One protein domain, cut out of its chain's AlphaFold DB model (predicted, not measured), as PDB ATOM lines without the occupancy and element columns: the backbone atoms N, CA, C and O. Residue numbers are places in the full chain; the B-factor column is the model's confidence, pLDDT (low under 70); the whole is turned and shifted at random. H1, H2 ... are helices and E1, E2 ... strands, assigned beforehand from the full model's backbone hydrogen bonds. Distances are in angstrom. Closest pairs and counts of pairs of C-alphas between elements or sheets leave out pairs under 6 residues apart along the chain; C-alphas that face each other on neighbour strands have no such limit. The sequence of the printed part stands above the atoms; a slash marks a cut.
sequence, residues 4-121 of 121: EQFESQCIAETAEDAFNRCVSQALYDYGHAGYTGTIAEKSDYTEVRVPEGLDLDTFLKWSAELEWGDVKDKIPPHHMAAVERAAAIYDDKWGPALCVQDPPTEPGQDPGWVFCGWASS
ATOM      1  N   GLU A   4     -35.582 -28.722 -32.951       89.81
ATOM      2  CA  GLU A   4     -34.514 -28.788 -31.961       89.81
ATOM      3  C   GLU A   4     -33.443 -29.756 -32.457       89.81
ATOM      4  O   GLU A   4     -33.750 -30.748 -33.125       89.81
ATOM      5  N   GLN A   5     -32.182 -29.399 -32.223       91.88
ATOM      6  CA  GLN A   5     -31.052 -30.259 -32.555       91.88
ATOM      7  C   GLN A   5     -30.941 -31.333 -31.488       91.88
ATOM      8  O   GLN A   5     -31.069 -31.037 -30.300       91.88
ATOM      9  N   PHE A   6     -30.637 -32.551 -31.908       93.88
ATOM     10  CA  PHE A   6     -30.315 -33.621 -30.984       93.88
ATOM     11  C   PHE A   6     -28.999 -34.285 -31.358       93.88
ATOM     12  O   PHE A   6     -28.587 -34.326 -32.520       93.88
ATOM     13  N   GLU A   7     -28.391 -34.864 -30.336       95.06
ATOM     14  CA  GLU A   7     -27.288 -35.796 -30.439       95.06
ATOM     15  C   GLU A   7     -27.554 -36.931 -29.449       95.06
ATOM     16  O   GLU A   7     -28.049 -36.718 -28.340       95.06
ATOM     17  N   SER A   8     -27.305 -38.164 -29.862       94.94
ATOM     18  CA  SER A   8     -27.465 -39.344 -29.019       94.94
ATOM     19  C   SER A   8     -26.387 -40.351 -29.363       94.94
ATOM     20  O   SER A   8     -26.151 -40.631 -30.537       94.94
ATOM     21  N   GLN A   9     -25.746 -40.908 -28.341       95.25
ATOM     22  CA  GLN A   9     -24.667 -41.871 -28.509       95.25
ATOM     23  C   GLN A   9     -24.986 -43.167 -27.770       95.25
ATOM     24  O   GLN A   9     -25.409 -43.149 -26.612       95.25
ATOM     25  N   CYS A  10     -24.748 -44.298 -28.433       94.56
ATOM     26  CA  CYS A  10     -24.929 -45.625 -27.861       94.56
ATOM     27  C   CYS A  10     -23.776 -46.552 -28.265       94.56
ATOM     28  O   CYS A  10     -23.290 -46.496 -29.390       94.56
ATOM     29  N   ILE A  11     -23.365 -47.432 -27.348       94.75
ATOM     30  CA  ILE A  11     -22.418 -48.521 -27.628       94.75
ATOM     31  C   ILE A  11     -23.220 -49.782 -27.956       94.75
ATOM     32  O   ILE A  11     -24.079 -50.190 -27.157       94.75
ATOM     33  N   ALA A  12     -22.950 -50.372 -29.121       95.25
ATOM     34  CA  ALA A  12     -23.515 -51.645 -29.568       95.25
ATOM     35  C   ALA A  12     -22.713 -52.225 -30.746       95.25
ATOM     36  O   ALA A  12     -22.044 -51.487 -31.468       95.25
ATOM     37  N   GLU A  13     -22.831 -53.535 -30.980       94.81
ATOM     38  CA  GLU A  13     -22.165 -54.227 -32.096       94.81
ATOM     39  C   GLU A  13     -22.556 -53.635 -33.464       94.81
ATOM     40  O   GLU A  13     -21.710 -53.479 -34.348       94.81
ATOM     41  N   THR A  14     -23.829 -53.253 -33.626       96.81
ATOM     42  CA  THR A  14     -24.385 -52.740 -34.883       96.81
ATOM     43  C   THR A  14     -25.041 -51.366 -34.720       96.81
ATOM     44  O   THR A  14     -25.503 -51.001 -33.635       96.81
ATOM     45  N   ALA A  15     -25.122 -50.612 -35.822       96.50
ATOM     46  CA  ALA A  15     -25.827 -49.332 -35.866       96.50
ATOM     47  C   ALA A  15     -27.318 -49.485 -35.529       96.50
ATOM     48  O   ALA A  15     -27.883 -48.647 -34.833       96.50
ATOM     49  N   GLU A  16     -27.949 -50.577 -35.971       97.44
ATOM     50  CA  GLU A  16     -29.363 -50.854 -35.711       97.44
ATOM     51  C   GLU A  16     -29.629 -51.072 -34.218       97.44
ATOM     52  O   GLU A  16     -30.546 -50.468 -33.656       97.44
ATOM     53  N   ASP A  17     -28.795 -51.872 -33.551       97.12
ATOM     54  CA  ASP A  17     -28.901 -52.093 -32.107       97.12
ATOM     55  C   ASP A  17     -28.680 -50.793 -31.329       97.12
ATOM     56  O   ASP A  17     -29.419 -50.488 -30.387       97.12
ATOM     57  N   ALA A  18     -27.693 -49.992 -31.743       97.31
ATOM     58  CA  ALA A  18     -27.417 -48.698 -31.133       97.31
ATOM     59  C   ALA A  18     -28.576 -47.713 -31.324       97.31
ATOM     60  O   ALA A  18     -28.969 -47.043 -30.367       97.31
ATOM     61  N   PHE A  19     -29.161 -47.658 -32.523       97.06
ATOM     62  CA  PHE A  19     -30.298 -46.797 -32.833       97.06
ATOM     63  C   PHE A  19     -31.508 -47.166 -31.975       97.06
ATOM     64  O   PHE A  19     -32.036 -46.325 -31.248       97.06
ATOM     65  N   ASN A  20     -31.891 -48.446 -31.975       96.12
ATOM     66  CA  ASN A  20     -33.013 -48.946 -31.184       96.12
ATOM     67  C   ASN A  20     -32.812 -48.695 -29.686       96.12
ATOM     68  O   ASN A  20     -33.762 -48.347 -28.980       96.12
ATOM     69  N   ARG A  21     -31.575 -48.830 -29.193       95.44
ATOM     70  CA  ARG A  21     -31.219 -48.527 -27.803       95.44
ATOM     71  C   ARG A  21     -31.369 -47.042 -27.485       95.44
ATOM     72  O   ARG A  21     -31.981 -46.715 -26.473       95.44
ATOM     73  N   CYS A  22     -30.856 -46.161 -28.338       94.19
ATOM     74  CA  CYS A  22     -30.938 -44.713 -28.164       94.19
ATOM     75  C   CYS A  22     -32.392 -44.209 -28.243       94.19
ATOM     76  O   CYS A  22     -32.813 -43.423 -27.397       94.19
ATOM     77  N   VAL A  23     -33.199 -44.739 -29.170       93.06
ATOM     78  CA  VAL A  23     -34.646 -44.467 -29.248       93.06
ATOM     79  C   VAL A  23     -35.365 -44.968 -27.998       93.06
ATOM     80  O   VAL A  23     -36.138 -44.228 -27.395       93.06
ATOM     81  N   SER A  24     -35.090 -46.200 -27.559       91.00
ATOM     82  CA  SER A  24     -35.706 -46.763 -26.351       91.00
ATOM     83  C   SER A  24     -35.341 -45.972 -25.097       91.00
ATOM     84  O   SER A  24     -36.193 -45.777 -24.235       91.00
ATOM     85  N   GLN A  25     -34.098 -45.494 -25.001       88.75
ATOM     86  CA  GLN A  25     -33.639 -44.649 -23.902       88.75
ATOM     87  C   GLN A  25     -34.355 -43.294 -23.917       88.75
ATOM     88  O   GLN A  25     -34.944 -42.919 -22.909       88.75
ATOM     89  N   ALA A  26     -34.419 -42.616 -25.068       88.00
ATOM     90  CA  ALA A  26     -35.146 -41.352 -25.203       88.00
ATOM     91  C   ALA A  26     -36.648 -41.501 -24.873       88.00
ATOM     92  O   ALA A  26     -37.233 -40.662 -24.187       88.00
ATOM     93  N   LEU A  27     -37.272 -42.610 -25.289       84.44
ATOM     94  CA  LEU A  27     -38.658 -42.950 -24.945       84.44
ATOM     95  C   LEU A  27     -38.849 -43.340 -23.474       84.44
ATOM     96  O   LEU A  27     -39.951 -43.198 -22.952       84.44
ATOM     97  N   TYR A  28     -37.826 -43.861 -22.801       80.62
ATOM     98  CA  TYR A  28     -37.871 -44.119 -21.363       80.62
ATOM     99  C   TYR A  28     -37.772 -42.803 -20.576       80.62
ATOM    100  O   TYR A  28     -38.570 -42.551 -19.669       80.62
ATOM    101  N   ASP A  29     -36.857 -41.924 -20.986       78.62
ATOM    102  CA  ASP A  29     -36.620 -40.613 -20.373       78.62
ATOM    103  C   ASP A  29     -37.817 -39.655 -20.538       78.62
ATOM    104  O   ASP A  29     -38.022 -38.751 -19.721       78.62
ATOM    105  N   TYR A  30     -38.689 -39.914 -21.519       66.19
ATOM    106  CA  TYR A  30     -40.005 -39.290 -21.714       66.19
ATOM    107  C   TYR A  30     -40.875 -39.244 -20.444       66.19
ATOM    108  O   TYR A  30     -41.645 -38.301 -20.259       66.19
ATOM    109  N   GLY A  31     -40.728 -40.209 -19.528       56.28
ATOM    110  CA  GLY A  31     -41.419 -40.196 -18.232       56.28
ATOM    111  C   GLY A  31     -40.973 -39.072 -17.283       56.28
ATOM    112  O   GLY A  31     -41.648 -38.816 -16.284       56.28
ATOM    113  N   HIS A  32     -39.853 -38.403 -17.586       60.09
ATOM    114  CA  HIS A  32     -39.170 -37.470 -16.690       60.09
ATOM    115  C   HIS A  32     -38.657 -36.163 -17.349       60.09
ATOM    116  O   HIS A  32     -38.415 -35.218 -16.596       60.09
ATOM    117  N   ALA A  33     -38.518 -36.057 -18.688       57.56
ATOM    118  CA  ALA A  33     -37.844 -34.910 -19.338       57.56
ATOM    119  C   ALA A  33     -38.471 -34.312 -20.633       57.56
ATOM    120  O   ALA A  33     -38.103 -33.194 -20.987       57.56
ATOM    121  N   GLY A  34     -39.432 -34.964 -21.307       55.53
ATOM    122  CA  GLY A  34     -40.028 -34.483 -22.579       55.53
ATOM    123  C   GLY A  34     -39.733 -35.390 -23.790       55.53
ATOM    124  O   GLY A  34     -38.917 -36.294 -23.682       55.53
ATOM    125  N   TYR A  35     -40.456 -35.206 -24.910       62.72
ATOM    126  CA  TYR A  35     -40.444 -36.091 -26.106       62.72
ATOM    127  C   TYR A  35     -39.837 -35.441 -27.351       62.72
ATOM    128  O   TYR A  35     -39.076 -36.063 -28.094       62.72
ATOM    129  N   THR A  36     -40.252 -34.205 -27.597       67.88
ATOM    130  CA  THR A  36     -39.978 -33.482 -28.827       67.88
ATOM    131  C   THR A  36     -38.528 -33.020 -28.868       67.88
ATOM    132  O   THR A  36     -37.939 -32.745 -27.825       67.88
ATOM    133  N   GLY A  37     -37.939 -32.965 -30.062       78.50
ATOM    134  CA  GLY A  37     -36.556 -32.530 -30.215       78.50
ATOM    135  C   GLY A  37     -35.511 -33.608 -29.929       78.50
ATOM    136  O   GLY A  37     -34.369 -33.268 -29.647       78.50
ATOM    137  N   THR A  38     -35.871 -34.897 -29.980       86.62
ATOM    138  CA  THR A  38     -34.958 -36.015 -29.673       86.62
ATOM    139  C   THR A  38     -34.926 -37.073 -30.781       86.62
ATOM    140  O   THR A  38     -35.762 -37.077 -31.687       86.62
ATOM    141  N   ILE A  39     -33.998 -38.035 -30.676       91.12
ATOM    142  CA  ILE A  39     -33.918 -39.191 -31.587       91.12
ATOM    143  C   ILE A  39     -35.209 -40.028 -31.613       91.12
ATOM    144  O   ILE A  39     -35.464 -40.712 -32.598       91.12
ATOM    145  N   ALA A  40     -36.066 -39.952 -30.582       89.62
ATOM    146  CA  ALA A  40     -37.333 -40.687 -30.533       89.62
ATOM    147  C   ALA A  40     -38.323 -40.298 -31.648       89.62
ATOM    148  O   ALA A  40     -39.283 -41.027 -31.901       89.62
ATOM    149  N   GLU A  41     -38.106 -39.159 -32.311       88.56
ATOM    150  CA  GLU A  41     -38.899 -38.731 -33.467       88.56
ATOM    151  C   GLU A  41     -38.378 -39.272 -34.803       88.56
ATOM    152  O   GLU A  41     -39.051 -39.141 -35.829       88.56
ATOM    153  N   LYS A  42     -37.190 -39.882 -34.819       91.94
ATOM    154  CA  LYS A  42     -36.606 -40.470 -36.022       91.94
ATOM    155  C   LYS A  42     -37.062 -41.919 -36.158       91.94
ATOM    156  O   LYS A  42     -37.008 -42.694 -35.208       91.94
ATOM    157  N   SER A  43     -37.495 -42.294 -37.359       92.38
ATOM    158  CA  SER A  43     -37.869 -43.677 -37.685       92.38
ATOM    159  C   SER A  43     -36.749 -44.472 -38.355       92.38
ATOM    160  O   SER A  43     -36.893 -45.678 -38.518       92.38
ATOM    161  N   ASP A  44     -35.684 -43.799 -38.794       96.12
ATOM    162  CA  ASP A  44     -34.582 -44.398 -39.544       96.12
ATOM    163  C   ASP A  44     -33.298 -43.564 -39.390       96.12
ATOM    164  O   ASP A  44     -33.331 -42.428 -38.896       96.12
ATOM    165  N   TYR A  45     -32.173 -44.111 -39.843       97.69
ATOM    166  CA  TYR A  45     -30.867 -43.461 -39.846       97.69
ATOM    167  C   TYR A  45     -30.125 -43.688 -41.169       97.69
ATOM    168  O   TYR A  45     -30.408 -44.601 -41.936       97.69
ATOM    169  N   THR A  46     -29.156 -42.828 -41.471       98.25
ATOM    170  CA  THR A  46     -28.251 -43.011 -42.610       98.25
ATOM    171  C   THR A  46     -26.814 -42.964 -42.134       98.25
ATOM    172  O   THR A  46     -26.339 -41.940 -41.648       98.25
ATOM    173  N   GLU A  47     -26.117 -44.082 -42.310       97.50
ATOM    174  CA  GLU A  47     -24.704 -44.201 -41.974       97.50
ATOM    175  C   GLU A  47     -23.824 -43.408 -42.946       97.50
ATOM    176  O   GLU A  47     -23.886 -43.566 -44.173       97.50
ATOM    177  N   VAL A  48     -22.947 -42.583 -42.381       97.38
ATOM    178  CA  VAL A  48     -21.866 -41.903 -43.087       97.38
ATOM    179  C   VAL A  48     -20.560 -42.199 -42.363       97.38
ATOM    180  O   VAL A  48     -20.459 -42.092 -41.145       97.38
ATOM    181  N   ARG A  49     -19.536 -42.589 -43.124       95.12
ATOM    182  CA  ARG A  49     -18.205 -42.853 -42.571       95.12
ATOM    183  C   ARG A  49     -17.431 -41.555 -42.407       95.12
ATOM    184  O   ARG A  49     -17.404 -40.741 -43.333       95.12
ATOM    185  N   VAL A  50     -16.736 -41.428 -41.280       95.62
ATOM    186  CA  VAL A  50     -15.740 -40.372 -41.089       95.62
ATOM    187  C   VAL A  50     -14.628 -40.548 -42.134       95.62
ATOM    188  O   VAL A  50     -14.111 -41.661 -42.289       95.62
ATOM    189  N   PRO A  51     -14.270 -39.495 -42.888       94.25
ATOM    190  CA  PRO A  51     -13.125 -39.525 -43.792       94.25
ATOM    191  C   PRO A  51     -11.817 -39.873 -43.073       94.25
ATOM    192  O   PRO A  51     -11.595 -39.463 -41.936       94.25
ATOM    193  N   GLU A  52     -10.905 -40.568 -43.757       92.00
ATOM    194  CA  GLU A  52      -9.581 -40.867 -43.200       92.00
ATOM    195  C   GLU A  52      -8.836 -39.585 -42.800       92.00
ATOM    196  O   GLU A  52      -8.785 -38.620 -43.562       92.00
ATOM    197  N   GLY A  53      -8.225 -39.592 -41.613       91.56
ATOM    198  CA  GLY A  53      -7.454 -38.456 -41.101       91.56
ATOM    199  C   GLY A  53      -8.288 -37.319 -40.503       91.56
ATOM    200  O   GLY A  53      -7.699 -36.338 -40.055       91.56
ATOM    201  N   LEU A  54      -9.617 -37.455 -40.459       94.44
ATOM    202  CA  LEU A  54     -10.514 -36.534 -39.768       94.44
ATOM    203  C   LEU A  54     -11.002 -37.166 -38.459       94.44
ATOM    204  O   LEU A  54     -11.332 -38.350 -38.428       94.44
ATOM    205  N   ASP A  55     -11.030 -36.392 -37.377       94.25
ATOM    206  CA  ASP A  55     -11.617 -36.848 -36.121       94.25
ATOM    207  C   ASP A  55     -13.151 -36.734 -36.145       94.25
ATOM    208  O   ASP A  55     -13.727 -35.926 -36.878       94.25
ATOM    209  N   LEU A  56     -13.809 -37.577 -35.346       94.62
ATOM    210  CA  LEU A  56     -15.267 -37.678 -35.297       94.62
ATOM    211  C   LEU A  56     -15.932 -36.354 -34.892       94.62
ATOM    212  O   LEU A  56     -16.885 -35.937 -35.544       94.62
ATOM    213  N   ASP A  57     -15.417 -35.688 -33.857       95.25
ATOM    214  CA  ASP A  57     -15.985 -34.444 -33.320       95.25
ATOM    215  C   ASP A  57     -15.943 -33.322 -34.365       95.25
ATOM    216  O   ASP A  57     -16.964 -32.702 -34.669       95.25
ATOM    217  N   THR A  58     -14.797 -33.137 -35.025       96.75
ATOM    218  CA  THR A  58     -14.652 -32.175 -36.121       96.75
ATOM    219  C   THR A  58     -15.572 -32.516 -37.290       96.75
ATOM    220  O   THR A  58     -16.179 -31.611 -37.866       96.75
ATOM    221  N   PHE A  59     -15.718 -33.799 -37.644       97.38
ATOM    222  CA  PHE A  59     -16.622 -34.215 -38.717       97.38
ATOM    223  C   PHE A  59     -18.090 -33.901 -38.397       97.38
ATOM    224  O   PHE A  59     -18.790 -33.329 -39.238       97.38
ATOM    225  N   LEU A  60     -18.548 -34.225 -37.186       96.75
ATOM    226  CA  LEU A  60     -19.909 -33.934 -36.729       96.75
ATOM    227  C   LEU A  60     -20.159 -32.427 -36.667       96.75
ATOM    228  O   LEU A  60     -21.150 -31.947 -37.215       96.75
ATOM    229  N   LYS A  61     -19.213 -31.667 -36.107       96.31
ATOM    230  CA  LYS A  61     -19.278 -30.205 -36.056       96.31
ATOM    231  C   LYS A  61     -19.402 -29.588 -37.443       96.31
ATOM    232  O   LYS A  61     -20.272 -28.754 -37.674       96.31
ATOM    233  N   TRP A  62     -18.533 -29.977 -38.376       97.50
ATOM    234  CA  TRP A  62     -18.593 -29.455 -39.740       97.50
ATOM    235  C   TRP A  62     -19.902 -29.822 -40.433       97.50
ATOM    236  O   TRP A  62     -20.429 -28.998 -41.173       97.50
ATOM    237  N   SER A  63     -20.443 -31.014 -40.170       97.12
ATOM    238  CA  SER A  63     -21.728 -31.453 -40.722       97.12
ATOM    239  C   SER A  63     -22.898 -30.626 -40.175       97.12
ATOM    240  O   SER A  63     -23.754 -30.207 -40.946       97.12
ATOM    241  N   ALA A  64     -22.913 -30.339 -38.870       95.69
ATOM    242  CA  ALA A  64     -23.958 -29.545 -38.219       95.69
ATOM    243  C   ALA A  64     -23.900 -28.048 -38.581       95.69
ATOM    244  O   ALA A  64     -24.928 -27.376 -38.663       95.69
ATOM    245  N   GLU A  65     -22.696 -27.513 -38.797       95.81
ATOM    246  CA  GLU A  65     -22.467 -26.080 -39.011       95.81
ATOM    247  C   GLU A  65     -22.320 -25.687 -40.492       95.81
ATOM    248  O   GLU A  65     -22.166 -24.500 -40.771       95.81
ATOM    249  N   LEU A  66     -22.359 -26.621 -41.454       95.31
ATOM    250  CA  LEU A  66     -22.061 -26.315 -42.863       95.31
ATOM    251  C   LEU A  66     -22.959 -25.217 -43.455       95.31
ATOM    252  O   LEU A  66     -22.456 -24.314 -44.124       95.31
ATOM    253  N   GLU A  67     -24.268 -25.305 -43.215       89.62
ATOM    254  CA  GLU A  67     -25.261 -24.379 -43.777       89.62
ATOM    255  C   GLU A  67     -25.446 -23.112 -42.927       89.62
ATOM    256  O   GLU A  67     -25.755 -22.042 -43.454       89.62
ATOM    257  N   TRP A  68     -25.247 -23.216 -41.609       86.88
ATOM    258  CA  TRP A  68     -25.645 -22.183 -40.643       86.88
ATOM    259  C   TRP A  68     -24.478 -21.518 -39.903       86.88
ATOM    260  O   TRP A  68     -24.692 -20.540 -39.186       86.88
ATOM    261  N   GLY A  69     -23.260 -22.041 -40.041       89.44
ATOM    262  CA  GLY A  69     -22.074 -21.597 -39.315       89.44
ATOM    263  C   GLY A  69     -20.911 -21.184 -40.216       89.44
ATOM    264  O   GLY A  69     -20.953 -21.257 -41.441       89.44
ATOM    265  N   ASP A  70     -19.815 -20.770 -39.578       91.94
ATOM    266  CA  ASP A  70     -18.611 -20.266 -40.249       91.94
ATOM    267  C   ASP A  70     -17.537 -21.364 -40.383       91.94
ATOM    268  O   ASP A  70     -16.394 -21.210 -39.924       91.94
ATOM    269  N   VAL A  71     -17.904 -22.519 -40.953       94.00
ATOM    270  CA  VAL A  71     -16.992 -23.674 -41.119       94.00
ATOM    271  C   VAL A  71     -16.562 -23.932 -42.555       94.00
ATOM    272  O   VAL A  71     -15.510 -24.531 -42.751       94.00
ATOM    273  N   LYS A  72     -17.307 -23.452 -43.558       92.75
ATOM    274  CA  LYS A  72     -17.095 -23.809 -44.972       92.75
ATOM    275  C   LYS A  72     -15.660 -23.593 -45.461       92.75
ATOM    276  O   LYS A  72     -15.077 -24.486 -46.067       92.75
ATOM    277  N   ASP A  73     -15.061 -22.453 -45.121       94.44
ATOM    278  CA  ASP A  73     -13.686 -22.111 -45.513       94.44
ATOM    279  C   ASP A  73     -12.606 -22.878 -44.723       94.44
ATOM    280  O   ASP A  73     -11.425 -22.827 -45.064       94.44
ATOM    281  N   LYS A  74     -12.994 -23.585 -43.653       94.62
ATOM    282  CA  LYS A  74     -12.103 -24.397 -42.810       94.62
ATOM    283  C   LYS A  74     -12.042 -25.857 -43.262       94.62
ATOM    284  O   LYS A  74     -11.139 -26.567 -42.829       94.62
ATOM    285  N   ILE A  75     -12.974 -26.299 -44.110       95.94
ATOM    286  CA  ILE A  75     -13.069 -27.687 -44.568       95.94
ATOM    287  C   ILE A  75     -12.094 -27.901 -45.736       95.94
ATOM    288  O   ILE A  75     -12.248 -27.281 -46.792       95.94
ATOM    289  N   PRO A  76     -11.100 -28.799 -45.608       96.31
ATOM    290  CA  PRO A  76     -10.230 -29.144 -46.720       96.31
ATOM    291  C   PRO A  76     -11.027 -29.706 -47.912       96.31
ATOM    292  O   PRO A  76     -11.932 -30.519 -47.707       96.31
ATOM    293  N   PRO A  77     -10.667 -29.383 -49.172       95.75
ATOM    294  CA  PRO A  77     -11.429 -29.819 -50.348       95.75
ATOM    295  C   PRO A  77     -11.633 -31.337 -50.458       95.75
ATOM    296  O   PRO A  77     -12.635 -31.787 -51.000       95.75
ATOM    297  N   HIS A  78     -10.699 -32.133 -49.930       95.62
ATOM    298  CA  HIS A  78     -10.787 -33.595 -49.937       95.62
ATOM    299  C   HIS A  78     -11.774 -34.164 -48.899       95.62
ATOM    300  O   HIS A  78     -12.165 -35.321 -49.022       95.62
ATOM    301  N   HIS A  79     -12.205 -33.371 -47.911       96.31
ATOM    302  CA  HIS A  79     -13.249 -33.742 -46.951       96.31
ATOM    303  C   HIS A  79     -14.628 -33.179 -47.318       96.31
ATOM    304  O   HIS A  79     -15.636 -33.730 -46.879       96.31
ATOM    305  N   MET A  80     -14.685 -32.133 -48.154       95.94
ATOM    306  CA  MET A  80     -15.914 -31.391 -48.465       95.94
ATOM    307  C   MET A  80     -17.078 -32.291 -48.892       95.94
ATOM    308  O   MET A  80     -18.142 -32.216 -48.298       95.94
ATOM    309  N   ALA A  81     -16.869 -33.204 -49.843       96.56
ATOM    310  CA  ALA A  81     -17.952 -34.054 -50.346       96.56
ATOM    311  C   ALA A  81     -18.572 -34.966 -49.264       96.56
ATOM    312  O   ALA A  81     -19.766 -35.261 -49.305       96.56
ATOM    313  N   ALA A  82     -17.770 -35.425 -48.297       96.62
ATOM    314  CA  ALA A  82     -18.270 -36.233 -47.188       96.62
ATOM    315  C   ALA A  82     -19.047 -35.378 -46.177       96.62
ATOM    316  O   ALA A  82     -20.102 -35.804 -45.711       96.62
ATOM    317  N   VAL A  83     -18.551 -34.169 -45.889       97.56
ATOM    318  CA  VAL A  83     -19.226 -33.208 -45.006       97.56
ATOM    319  C   VAL A  83     -20.539 -32.730 -45.622       97.56
ATOM    320  O   VAL A  83     -21.551 -32.742 -44.940       97.56
ATOM    321  N   GLU A  84     -20.571 -32.386 -46.911       97.44
ATOM    322  CA  GLU A  84     -21.795 -31.985 -47.623       97.44
ATOM    323  C   GLU A  84     -22.862 -33.081 -47.571       97.44
ATOM    324  O   GLU A  84     -24.035 -32.807 -47.321       97.44
ATOM    325  N   ARG A  85     -22.459 -34.345 -47.753       97.56
ATOM    326  CA  ARG A  85     -23.375 -35.482 -47.627       97.56
ATOM    327  C   ARG A  85     -23.940 -35.602 -46.212       97.56
ATOM    328  O   ARG A  85     -25.138 -35.827 -46.066       97.56
ATOM    329  N   ALA A  86     -23.091 -35.503 -45.194       97.81
ATOM    330  CA  ALA A  86     -23.515 -35.602 -43.802       97.81
ATOM    331  C   ALA A  86     -24.394 -34.414 -43.388       97.81
ATOM    332  O   ALA A  86     -25.430 -34.624 -42.766       97.81
ATOM    333  N   ALA A  87     -24.045 -33.198 -43.808       97.38
ATOM    334  CA  ALA A  87     -24.816 -31.981 -43.574       97.38
ATOM    335  C   ALA A  87     -26.212 -32.052 -44.200       97.38
ATOM    336  O   ALA A  87     -27.188 -31.700 -43.549       97.38
ATOM    337  N   ALA A  88     -26.334 -32.578 -45.424       97.12
ATOM    338  CA  ALA A  88     -27.635 -32.751 -46.069       97.12
ATOM    339  C   ALA A  88     -28.564 -33.707 -45.297       97.12
ATOM    340  O   ALA A  88     -29.773 -33.504 -45.286       97.12
ATOM    341  N   ILE A  89     -28.010 -34.738 -44.650       97.44
ATOM    342  CA  ILE A  89     -28.778 -35.653 -43.789       97.44
ATOM    343  C   ILE A  89     -29.096 -34.976 -42.453       97.44
ATOM    344  O   ILE A  89     -30.231 -35.034 -41.994       97.44
ATOM    345  N   TYR A  90     -28.108 -34.316 -41.844       96.69
ATOM    346  CA  TYR A  90     -28.263 -33.609 -40.575       96.69
ATOM    347  C   TYR A  90     -29.369 -32.546 -40.650       96.69
ATOM    348  O   TYR A  90     -30.208 -32.468 -39.750       96.69
ATOM    349  N   ASP A  91     -29.382 -31.754 -41.731       94.88
ATOM    350  CA  ASP A  91     -30.330 -30.654 -41.940       94.88
ATOM    351  C   ASP A  91     -31.746 -31.140 -42.318       94.88
ATOM    352  O   ASP A  91     -32.723 -30.397 -42.194       94.88
ATOM    353  N   ASP A  92     -31.901 -32.415 -42.705       94.50
ATOM    354  CA  ASP A  92     -33.211 -32.997 -42.990       94.50
ATOM    355  C   ASP A  92     -33.963 -33.358 -41.701       94.50
ATOM    356  O   ASP A  92     -33.920 -34.464 -41.149       94.50
ATOM    357  N   LYS A  93     -34.737 -32.381 -41.237       90.75
ATOM    358  CA  LYS A  93     -35.630 -32.515 -40.089       90.75
ATOM    359  C   LYS A  93     -36.591 -33.705 -40.192       90.75
ATOM    360  O   LYS A  93     -36.854 -34.359 -39.183       90.75
ATOM    361  N   TRP A  94     -37.131 -33.978 -41.378       91.50
ATOM    362  CA  TRP A  94     -38.157 -35.012 -41.578       91.50
ATOM    363  C   TRP A  94     -37.576 -36.338 -42.060       91.50
ATOM    364  O   TRP A  94     -38.248 -37.367 -41.990       91.50
ATOM    365  N   GLY A  95     -36.344 -36.301 -42.549       93.50
ATOM    366  CA  GLY A  95     -35.575 -37.451 -42.969       93.50
ATOM    367  C   GLY A  95     -34.928 -38.218 -41.813       93.50
ATOM    368  O   GLY A  95     -35.190 -37.948 -40.631       93.50
ATOM    369  N   PRO A  96     -34.089 -39.206 -42.155       96.88
ATOM    370  CA  PRO A  96     -33.400 -40.047 -41.183       96.88
ATOM    371  C   PRO A  96     -32.423 -39.248 -40.309       96.88
ATOM    372  O   PRO A  96     -32.000 -38.152 -40.664       96.88
ATOM    373  N   ALA A  97     -32.028 -39.812 -39.165       97.50
ATOM    374  CA  ALA A  97     -30.892 -39.292 -38.403       97.50
ATOM    375  C   ALA A  97     -29.577 -39.496 -39.177       97.50
ATOM    376  O   ALA A  97     -29.382 -40.537 -39.811       97.50
ATOM    377  N   LEU A  98     -28.634 -38.561 -39.061       98.31
ATOM    378  CA  LEU A  98     -27.245 -38.827 -39.432       98.31
ATOM    379  C   LEU A  98     -26.674 -39.838 -38.436       98.31
ATOM    380  O   LEU A  98     -26.762 -39.609 -37.235       98.31
ATOM    381  N   CYS A  99     -26.081 -40.927 -38.926       98.31
ATOM    382  CA  CYS A  99     -25.395 -41.922 -38.108       98.31
ATOM    383  C   CYS A  99     -23.910 -41.975 -38.466       98.31
ATOM    384  O   CYS A  99     -23.553 -42.092 -39.640       98.31
ATOM    385  N   VAL A 100     -23.045 -41.912 -37.456       97.81
ATOM    386  CA  VAL A 100     -21.595 -42.018 -37.621       97.81
ATOM    387  C   VAL A 100     -21.032 -42.980 -36.580       97.81
ATOM    388  O   VAL A 100     -21.381 -42.912 -35.403       97.81
ATOM    389  N   GLN A 101     -20.164 -43.891 -37.018       96.06
ATOM    390  CA  GLN A 101     -19.495 -44.836 -36.130       96.06
ATOM    391  C   GLN A 101     -18.333 -44.165 -35.388       96.06
ATOM    392  O   GLN A 101     -17.481 -43.527 -36.009       96.06
ATOM    393  N   ASP A 102     -18.274 -44.387 -34.078       93.88
ATOM    394  CA  ASP A 102     -17.139 -44.087 -33.212       93.88
ATOM    395  C   ASP A 102     -16.366 -45.392 -32.943       93.88
ATOM    396  O   ASP A 102     -16.872 -46.281 -32.247       93.88
ATOM    397  N   PRO A 103     -15.192 -45.600 -33.563       88.50
ATOM    398  CA  PRO A 103     -14.482 -46.866 -33.455       88.50
ATOM    399  C   PRO A 103     -14.028 -47.137 -32.008       88.50
ATOM    400  O   PRO A 103     -13.636 -46.213 -31.298       88.50
ATOM    401  N   PRO A 104     -14.019 -48.408 -31.565       89.62
ATOM    402  CA  PRO A 104     -13.624 -48.751 -30.206       89.62
ATOM    403  C   PRO A 104     -12.155 -48.396 -29.951       89.62
ATOM    404  O   PRO A 104     -11.296 -48.552 -30.825       89.62
ATOM    405  N   THR A 105     -11.855 -47.957 -28.731       86.31
ATOM    406  CA  THR A 105     -10.490 -47.593 -28.323       86.31
ATOM    407  C   THR A 105      -9.660 -48.809 -27.912       86.31
ATOM    408  O   THR A 105      -8.429 -48.757 -27.989       86.31
ATOM    409  N   GLU A 106     -10.304 -49.918 -27.527       89.62
ATOM    410  CA  GLU A 106      -9.645 -51.162 -27.126       89.62
ATOM    411  C   GLU A 106     -10.169 -52.385 -27.909       89.62
ATOM    412  O   GLU A 106     -11.354 -52.463 -28.250       89.62
ATOM    413  N   PRO A 107      -9.319 -53.395 -28.182       89.94
ATOM    414  CA  PRO A 107      -9.757 -54.631 -28.823       89.94
ATOM    415  C   PRO A 107     -10.820 -55.372 -28.003       89.94
ATOM    416  O   PRO A 107     -10.636 -55.618 -26.811       89.94
ATOM    417  N   GLY A 108     -11.892 -55.809 -28.666       89.12
ATOM    418  CA  GLY A 108     -12.975 -56.574 -28.037       89.12
ATOM    419  C   GLY A 108     -14.066 -55.721 -27.383       89.12
ATOM    420  O   GLY A 108     -14.967 -56.292 -26.774       89.12
ATOM    421  N   GLN A 109     -14.000 -54.393 -27.507       91.56
ATOM    422  CA  GLN A 109     -15.117 -53.501 -27.207       91.56
ATOM    423  C   GLN A 109     -16.014 -53.326 -28.432       91.56
ATOM    424  O   GLN A 109     -15.530 -53.243 -29.564       91.56
ATOM    425  N   ASP A 110     -17.316 -53.233 -28.181       94.19
ATOM    426  CA  ASP A 110     -18.283 -52.811 -29.187       94.19
ATOM    427  C   ASP A 110     -18.012 -51.353 -29.603       94.19
ATOM    428  O   ASP A 110     -17.601 -50.542 -28.762       94.19
ATOM    429  N   PRO A 111     -18.239 -50.991 -30.879       94.75
ATOM    430  CA  PRO A 111     -18.125 -49.610 -31.325       94.75
ATOM    431  C   PRO A 111     -19.186 -48.713 -30.673       94.75
ATOM    432  O   PRO A 111     -20.274 -49.149 -30.280       94.75
ATOM    433  N   GLY A 112     -18.872 -47.423 -30.604       95.81
ATOM    434  CA  GLY A 112     -19.861 -46.382 -30.383       95.81
ATOM    435  C   GLY A 112     -20.556 -45.999 -31.689       95.81
ATOM    436  O   GLY A 112     -20.016 -46.149 -32.785       95.81
ATOM    437  N   TRP A 113     -21.762 -45.464 -31.568       97.50
ATOM    438  CA  TRP A 113     -22.533 -44.918 -32.678       97.50
ATOM    439  C   TRP A 113     -23.160 -43.609 -32.240       97.50
ATOM    440  O   TRP A 113     -23.825 -43.562 -31.203       97.50
ATOM    441  N   VAL A 114     -22.942 -42.561 -33.027       97.81
ATOM    442  CA  VAL A 114     -23.518 -41.235 -32.811       97.81
ATOM    443  C   VAL A 114     -24.643 -41.016 -33.810       97.81
ATOM    444  O   VAL A 114     -24.460 -41.211 -35.011       97.81
ATOM    445  N   PHE A 115     -25.794 -40.582 -33.305       97.75
ATOM    446  CA  PHE A 115     -26.966 -40.190 -34.073       97.75
ATOM    447  C   PHE A 115     -27.266 -38.717 -33.832       97.75
ATOM    448  O   PHE A 115     -27.399 -38.304 -32.682       97.75
ATOM    449  N   CYS A 116     -27.404 -37.927 -34.892       96.81
ATOM    450  CA  CYS A 116     -27.666 -36.494 -34.759       96.81
ATOM    451  C   CYS A 116     -28.480 -35.923 -35.923       96.81
ATOM    452  O   CYS A 116     -28.654 -36.560 -36.966       96.81
ATOM    453  N   GLY A 117     -29.009 -34.718 -35.721       95.81
ATOM    454  CA  GLY A 117     -29.756 -33.963 -36.723       95.81
ATOM    455  C   GLY A 117     -30.843 -33.101 -36.093       95.81
ATOM    456  O   GLY A 117     -30.857 -32.871 -34.881       95.81
ATOM    457  N   TRP A 118     -31.786 -32.648 -36.918       93.94
ATOM    458  CA  TRP A 118     -32.966 -31.927 -36.443       93.94
ATOM    459  C   TRP A 118     -34.143 -32.848 -36.149       93.94
ATOM    460  O   TRP A 118     -34.452 -33.760 -36.916       93.94
ATOM    461  N   ALA A 119     -34.858 -32.536 -35.077       89.69
ATOM    462  CA  ALA A 119     -36.114 -33.148 -34.674       89.69
ATOM    463  C   ALA A 119     -37.208 -32.064 -34.545       89.69
ATOM    464  O   ALA A 119     -36.924 -30.863 -34.536       89.69
ATOM    465  N   SER A 120     -38.479 -32.455 -34.553       83.69
ATOM    466  CA  SER A 120     -39.611 -31.534 -34.394       83.69
ATOM    467  C   SER A 120     -39.798 -31.094 -32.947       83.69
ATOM    468  O   SER A 120     -39.621 -31.872 -32.022       83.69
ATOM    469  N   SER A 121     -40.182 -29.828 -32.742       69.12
ATOM    470  CA  SER A 121     -40.578 -29.322 -31.421       69.12
ATOM    471  C   SER A 121     -41.932 -28.647 -31.365       69.12
ATOM    472  O   SER A 121     -42.385 -28.105 -32.404       69.12
TER     473      SER A 121
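What this domain is: This is residues 4 to 121 of the 121 residues of an uncharacterized protein of marine sediment metagenome (UniProt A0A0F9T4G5). A twisted sheet of four strands forms the middle layer of a flat domain, with H1 packed on one face and H2 and H3 on the other. The printed part has 118 residues, with three named helices and four named strands in the order E1 H1 E2 H2 H3 E3 E4. The mixed sheet runs E1, E4, E3, E2, and the class is mixed, helices and strands. The whole is compact, with a radius of gyration of the C-alphas of 14.3 A and spans of 44 by 39 by 19 A.

How they stand to each other: Edge strand E1, residues 4 to 11, is antiparallel to E4, residues 112 to 120, with N 8 and O 115 within hydrogen-bond range at 2.8 A. E4 bends by 53 degrees at residue 117 and forms a hairpin with E3, residues 97 to 102, where N 100 and O 114 are 2.9 A apart. E3 is parallel to E2, residues 45 to 47, with N 99 and O 46 2.9 A apart. H1, residues 15 to 29, is on one face; its closest C-alphas to E1 are Ala 18 and Cys 10, 5.1 A apart. H2, residues 56 to 65, and H3, residues 77 to 90, are on the opposite face and touch at a steep tilt of 67 degrees, with the C-alphas of Ser 63 and Ala 87 closest at 4.2 A. E1, H1, E2 make a split strand-helix-strand unit, two strands that run the same way in one sheet with a helix between them along the chain, and with E4 and E3 between them in the sheet; E2, H2 H3, E3 make a strand-helix-strand unit whose strands are parallel neighbours; both crossovers are right-handed. Every O i to N i+4 pair is within hydrogen-bond range in H1 and H2, and 8 of 10 in H3.

Where its parts are: E1 begins at C-alpha 4 (-34.514, -28.788, -31.961) and is 23.5 A long, H1 20.8 A, H3 19.8 A. E4, 25.0 A, ends at C-alpha 120 (-39.611, -31.534, -34.394).

The domain as a whole: The C-alphas of Gly 31 and Pro 77 are farthest apart, at 45.1 A. The printed part has no cut; the links H1 to E2 and H2 to H3 are long. Residues 30 to 36 and 121 have pLDDT under 70.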